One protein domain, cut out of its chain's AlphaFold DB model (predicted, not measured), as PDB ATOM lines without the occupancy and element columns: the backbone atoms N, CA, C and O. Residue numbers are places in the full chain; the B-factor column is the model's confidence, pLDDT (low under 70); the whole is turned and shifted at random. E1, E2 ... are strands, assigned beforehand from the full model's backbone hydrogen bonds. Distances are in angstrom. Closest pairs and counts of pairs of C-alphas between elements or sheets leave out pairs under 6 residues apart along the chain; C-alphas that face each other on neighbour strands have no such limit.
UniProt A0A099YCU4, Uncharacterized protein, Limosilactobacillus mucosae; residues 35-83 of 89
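AT A GLANCE: This is residues 35 to 83 of the 89 residues of an uncharacterized protein of Limosilactobacillus mucosae (UniProt A0A099YCU4). With little regular structure, this is a single small sheet of three antiparallel strands side by side, with a long loop, residues 43 to 58, reaching out beyond one end of E1. The order is E1, E2, E3 both across the sheet and along the chain, a meander, each strand the antiparallel neighbour of the one before. The printed part has 49 residues, of which 17 are in strands, with no named helix: all strand. It is loose, with a radius of gyration of the C-alphas of 12.1 A, and flat, spanning 33 by 28 by 15 A.

IN THESE COORDINATES: E2, residues 59 to 64, is 16.0 A long. E3, residues 74 to 80, measures 16.5 A and ends at C-alpha 80 (214.865, 201.340, 219.282). E1, residues 39 to 42, measures 10.2 A and begins at C-alpha 39 (210.465, 191.046, 207.498).

HOW THE PARTS SIT: E2 is the inner strand. E2 and E3 form a hairpin at 160 degrees, with N 61 and O 78 at 2.9 A. E1 and E2 form a hairpin at 158 degrees, with N 39 and O 64 at 2.8 A, both pairs within hydrogen-bond range.

THE WHOLE: The C-alphas farthest apart, of Gly 69 and Asp 83, are 33.8 A apart. The printed part has no cut. The link E1 to E2 is long. Residues 69 and 71 have pLDDT under 70.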
ATOM      1  N   ASN A  35     203.512 186.085 212.720       80.81
ATOM      2  CA  ASN A  35     203.377 184.679 212.308       80.81
ATOM      3  C   ASN A  35     204.283 184.301 211.118       80.81
ATOM      4  O   ASN A  35     203.907 183.481 210.283       80.81
ATOM      5  N   GLY A  36     205.469 184.909 211.038       80.00
ATOM      6  CA  GLY A  36     206.444 184.695 209.967       80.00
ATOM      7  C   GLY A  36     206.255 185.563 208.717       80.00
ATOM      8  O   GLY A  36     207.045 185.433 207.786       80.00
ATOM      9  N   ASN A  37     205.258 186.451 208.684       82.88
ATOM     10  CA  ASN A  37     205.019 187.339 207.538       82.88
ATOM     11  C   ASN A  37     205.848 188.629 207.589       82.88
ATOM     12  O   ASN A  37     206.060 189.265 206.559       82.88
ATOM     13  N   TYR A  38     206.304 189.046 208.774       88.69
ATOM     14  CA  TYR A  38     207.036 190.298 208.929       88.69
ATOM     15  C   TYR A  38     208.531 190.109 208.694       88.69
ATOM     16  O   TYR A  38     209.229 189.392 209.414       88.69
ATOM     17  N   HIS A  39     209.046 190.874 207.742       88.88
ATOM     18  CA  HIS A  39     210.465 191.046 207.498       88.88
ATOM     19  C   HIS A  39     210.942 192.316 208.201       88.88
ATOM     20  O   HIS A  39     210.733 193.431 207.720       88.88
ATOM     21  N   TRP A  40     211.570 192.149 209.362       91.25
ATOM     22  CA  TRP A  40     212.208 193.252 210.077       91.25
ATOM     23  C   TRP A  40     213.486 193.692 209.366       91.25
ATOM     24  O   TRP A  40     214.301 192.857 208.978       91.25
ATOM     25  N   THR A  41     213.675 195.000 209.216       92.38
ATOM     26  CA  THR A  41     214.880 195.581 208.622       92.38
ATOM     27  C   THR A  41     215.258 196.902 209.286       92.38
ATOM     28  O   THR A  41     214.397 197.624 209.797       92.38
ATOM     29  N   ILE A  42     216.553 197.209 209.263       93.69
ATOM     30  CA  ILE A  42     217.111 198.496 209.682       93.69
ATOM     31  C   ILE A  42     217.118 199.438 208.484       93.69
ATOM     32  O   ILE A  42     217.352 199.012 207.352       93.69
ATOM     33  N   MET A  43     216.868 200.723 208.720       90.94
ATOM     34  CA  MET A  43     217.117 201.726 207.693       90.94
ATOM     35  C   MET A  43     218.605 202.042 207.573       90.94
ATOM     36  O   MET A  43     219.284 202.281 208.567       90.94
ATOM     37  N   TYR A  44     219.083 202.060 206.334       90.88
ATOM     38  CA  TYR A  44     220.450 202.417 205.985       90.88
ATOM     39  C   TYR A  44     220.448 203.748 205.249       90.88
ATOM     40  O   TYR A  44     219.557 204.023 204.443       90.88
ATOM     41  N   ASP A  45     221.450 204.559 205.550       89.50
ATOM     42  CA  ASP A  45     221.753 205.774 204.822       89.50
ATOM     43  C   ASP A  45     222.189 205.396 203.401       89.50
ATOM     44  O   ASP A  45     223.018 204.502 203.213       89.50
ATOM     45  N   ALA A  46     221.587 206.027 202.394       88.44
ATOM     46  CA  ALA A  46     221.775 205.630 201.001       88.44
ATOM     47  C   ALA A  46     223.175 205.971 200.466       88.44
ATOM     48  O   ALA A  46     223.660 205.293 199.563       88.44
ATOM     49  N   ASP A  47     223.818 206.995 201.028       93.38
ATOM     50  CA  ASP A  47     225.116 207.487 200.567       93.38
ATOM     51  C   ASP A  47     226.270 206.700 201.197       93.38
ATOM     52  O   ASP A  47     227.255 206.367 200.539       93.38
ATOM     53  N   THR A  48     226.147 206.381 202.484       92.44
ATOM     54  CA  THR A  48     227.201 205.714 203.260       92.44
ATOM     55  C   THR A  48     226.988 204.214 203.419       92.44
ATOM     56  O   THR A  48     227.912 203.508 203.829       92.44
ATOM     57  N   ASN A  49     225.786 203.717 203.113       89.44
ATOM     58  CA  ASN A  49     225.368 202.335 203.343       89.44
ATOM     59  C   ASN A  49     225.582 201.886 204.807       89.44
ATOM     60  O   ASN A  49     225.801 200.704 205.087       89.44
ATOM     61  N   GLN A  50     225.538 202.837 205.746       91.56
ATOM     62  CA  GLN A  50     225.608 202.599 207.184       91.56
ATOM     63  C   GLN A  50     224.207 202.668 207.800       91.56
ATOM     64  O   GLN A  50     223.349 203.384 207.282       91.56
ATOM     65  N   PRO A  51     223.939 201.932 208.892       91.50
ATOM     66  CA  PRO A  51     222.681 202.058 209.610       91.50
ATOM     67  C   PRO A  51     222.427 203.508 210.021       91.50
ATOM     68  O   PRO A  51     223.302 204.150 210.600       91.50
ATOM     69  N   ILE A  52     221.221 204.006 209.760       90.50
ATOM     70  CA  ILE A  52     220.825 205.336 210.213       90.50
ATOM     71  C   ILE A  52     220.669 205.280 211.730       90.50
ATOM     72  O   ILE A  52     219.792 204.584 212.251       90.50
ATOM     73  N   GLN A  53     221.525 206.025 212.422       92.75
ATOM     74  CA  GLN A  53     221.434 206.252 213.855       92.75
ATOM     75  C   GLN A  53     220.993 207.694 214.102       92.75
ATOM     76  O   GLN A  53     221.585 208.642 213.583       92.75
ATOM     77  N   ASN A  54     219.939 207.860 214.893       90.75
ATOM     78  CA  ASN A  54     219.463 209.171 215.308       90.75
ATOM     79  C   ASN A  54     220.449 209.819 216.301       90.75
ATOM     80  O   ASN A  54     221.217 209.113 216.959       90.75
ATOM     81  N   PRO A  55     220.409 211.153 216.488       92.00
ATOM     82  CA  PRO A  55     221.273 211.844 217.451       92.00
ATOM     83  C   PRO A  55     221.129 211.365 218.905       92.00
ATOM     84  O   PRO A  55     222.057 211.510 219.693       92.00
ATOM     85  N   ASP A  56     219.977 210.789 219.261       91.44
ATOM     86  CA  ASP A  56     219.708 210.170 220.568       91.44
ATOM     87  C   ASP A  56     220.257 208.731 220.691       91.44
ATOM     88  O   ASP A  56     220.054 208.059 221.703       91.44
ATOM     89  N   GLY A  57     220.956 208.250 219.662       91.25
ATOM     90  CA  GLY A  57     221.536 206.916 219.586       91.25
ATOM     91  C   GLY A  57     220.561 205.827 219.138       91.25
ATOM     92  O   GLY A  57     220.990 204.678 219.006       91.25
ATOM     93  N   SER A  58     219.285 206.149 218.900       93.88
ATOM     94  CA  SER A  58     218.285 205.166 218.479       93.88
ATOM     95  C   SER A  58     218.438 204.752 217.015       93.88
ATOM     96  O   SER A  58     218.869 205.536 216.167       93.88
ATOM     97  N   TYR A  59     218.045 203.518 216.710       95.12
ATOM     98  CA  TYR A  59     217.972 203.001 215.343       95.12
ATOM     99  C   TYR A  59     216.522 202.926 214.878       95.12
ATOM    100  O   TYR A  59     215.643 202.489 215.626       95.12
ATOM    101  N   PHE A  60     216.279 203.307 213.624       94.50
ATOM    102  CA  PHE A  60     214.968 203.155 213.002       94.50
ATOM    103  C   PHE A  60     214.817 201.747 212.416       94.50
ATOM    104  O   PHE A  60     215.550 201.350 211.502       94.50
ATOM    105  N   VAL A  61     213.844 200.995 212.932       93.94
ATOM    106  CA  VAL A  61     213.551 199.618 212.518       93.94
ATOM    107  C   VAL A  61     212.132 199.550 211.969       93.94
ATOM    108  O   VAL A  61     211.196 200.063 212.582       93.94
ATOM    109  N   LYS A  62     211.945 198.873 210.835       92.56
ATOM    110  CA  LYS A  62     210.616 198.638 210.260       92.56
ATOM    111  C   LYS A  62     210.339 197.159 210.042       92.56
ATOM    112  O   LYS A  62     211.219 196.414 209.617       92.56
ATOM    113  N   ALA A  63     209.104 196.757 210.299       91.31
ATOM    114  CA  ALA A  63     208.531 195.494 209.874       91.31
ATOM    115  C   ALA A  63     207.877 195.689 208.507       91.31
ATOM    116  O   ALA A  63     207.027 196.567 208.337       91.31
ATOM    117  N   ILE A  64     208.269 194.871 207.538       89.88
ATOM    118  CA  ILE A  64     207.665 194.832 206.210       89.88
ATOM    119  C   ILE A  64     206.771 193.598 206.133       89.88
ATOM    120  O   ILE A  64     207.259 192.485 206.304       89.88
ATOM    121  N   ASP A  65     205.493 193.793 205.849       87.94
ATOM    122  CA  ASP A  65     204.564 192.735 205.478       87.94
ATOM    123  C   ASP A  65     204.303 192.811 203.961       87.94
ATOM    124  O   ASP A  65     203.638 193.740 203.487       87.94
ATOM    125  N   PRO A  66     204.814 191.850 203.174       76.12
ATOM    126  CA  PRO A  66     204.627 191.841 201.727       76.12
ATOM    127  C   PRO A  66     203.164 191.602 201.319       76.12
ATOM    128  O   PRO A  66     202.808 191.849 200.167       76.12
ATOM    129  N   THR A  67     202.305 191.145 202.236       80.62
ATOM    130  CA  THR A  67     200.880 190.901 201.977       80.62
ATOM    131  C   THR A  67     200.018 192.154 202.127       80.62
ATOM    132  O   THR A  67     198.910 192.193 201.596       80.62
ATOM    133  N   GLN A  68     200.525 193.207 202.783       71.19
ATOM    134  CA  GLN A  68     199.751 194.415 203.106       71.19
ATOM    135  C   GLN A  68     199.382 195.285 201.892       71.19
ATOM    136  O   GLN A  68     198.659 196.263 202.048       71.19
ATOM    137  N   GLY A  69     199.832 194.972 200.674       65.00
ATOM    138  CA  GLY A  69     199.404 195.671 199.451       65.00
ATOM    139  C   GLY A  69     199.748 197.169 199.387       65.00
ATOM    140  O   GLY A  69     199.367 197.843 198.431       65.00
ATOM    141  N   THR A  70     200.464 197.712 200.376       72.44
ATOM    142  CA  THR A  70     200.929 199.100 200.388       72.44
ATOM    143  C   THR A  70     202.196 199.232 199.547       72.44
ATOM    144  O   THR A  70     203.009 198.311 199.479       72.44
ATOM    145  N   MET A  71     202.407 200.398 198.926       67.50
ATOM    146  CA  MET A  71     203.562 200.642 198.044       67.50
ATOM    147  C   MET A  71     204.923 200.402 198.721       67.50
ATOM    148  O   MET A  71     205.908 200.146 198.035       67.50
ATOM    149  N   THR A  72     204.995 200.487 200.051       71.56
ATOM    150  CA  THR A  72     206.219 200.262 200.836       71.56
ATOM    151  C   THR A  72     206.190 198.969 201.653       71.56
ATOM    152  O   THR A  72     207.200 198.640 202.280       71.56
ATOM    153  N   GLY A  73     205.048 198.272 201.702       78.50
ATOM    154  CA  GLY A  73     204.828 197.068 202.507       78.50
ATOM    155  C   GLY A  73     205.068 197.255 204.006       78.50
ATOM    156  O   GLY A  73     205.234 196.272 204.710       78.50
ATOM    157  N   THR A  74     205.171 198.483 204.524       84.81
ATOM    158  CA  THR A  74     205.531 198.694 205.937       84.81
ATOM    159  C   THR A  74     204.321 198.420 206.824       84.81
ATOM    160  O   THR A  74     203.321 199.124 206.731       84.81
ATOM    161  N   ALA A  75     204.421 197.398 207.673       86.88
ATOM    162  CA  ALA A  75     203.391 197.025 208.639       86.88
ATOM    163  C   ALA A  75     203.559 197.750 209.977       86.88
ATOM    164  O   ALA A  75     202.575 198.090 210.625       86.88
ATOM    165  N   GLN A  76     204.806 197.991 210.397       89.38
ATOM    166  CA  GLN A  76     205.113 198.720 211.626       89.38
ATOM    167  C   GLN A  76     206.487 199.387 211.540       89.38
ATOM    168  O   GLN A  76     207.402 198.852 210.914       89.38
ATOM    169  N   SER A  77     206.657 200.510 212.230       91.31
ATOM    170  CA  SER A  77     207.945 201.176 212.436       91.31
ATOM    171  C   SER A  77     208.154 201.523 213.901       91.31
ATOM    172  O   SER A  77     207.222 201.940 214.587       91.31
ATOM    173  N   VAL A  78     209.384 201.358 214.382       93.81
ATOM    174  CA  VAL A  78     209.773 201.683 215.754       93.81
ATOM    175  C   VAL A  78     211.157 202.321 215.794       93.81
ATOM    176  O   VAL A  78     212.047 201.935 215.034       93.81
ATOM    177  N   ASN A  79     211.352 203.257 216.720       94.62
ATOM    178  CA  ASN A  79     212.689 203.652 217.145       94.62
ATOM    179  C   ASN A  79     213.099 202.752 218.304       94.62
ATOM    180  O   ASN A  79     212.337 202.586 219.255       94.62
ATOM    181  N   VAL A  80     214.296 202.177 218.224       94.44
ATOM    182  CA  VAL A  80     214.865 201.340 219.282       94.44
ATOM    183  C   VAL A  80     216.040 202.076 219.904       94.44
ATOM    184  O   VAL A  80     217.026 202.352 219.221       94.44
ATOM    185  N   TYR A  81     215.918 202.412 221.183       94.75
ATOM    186  CA  TYR A  81     216.885 203.225 221.915       94.75
ATOM    187  C   TYR A  81     218.013 202.370 222.521       94.75
ATOM    188  O   TYR A  81     217.821 201.171 222.746       94.75
ATOM    189  N   PRO A  82     219.178 202.970 222.838       93.12
ATOM    190  CA  PRO A  82     220.308 202.273 223.464       93.12
ATOM    191  C   PRO A  82     219.970 201.541 224.769       93.12
ATOM    192  O   PRO A  82     220.570 200.516 225.083       93.12
ATOM    193  N   ASP A  83     218.994 202.042 225.526       91.12
ATOM    194  CA  ASP A  83     218.516 201.439 226.776       91.12
ATOM    195  C   ASP A  83     217.536 200.267 226.559       91.12
ATOM    196  O   ASP A  83     217.092 199.641 227.521       91.12
TER     197      ASP A  83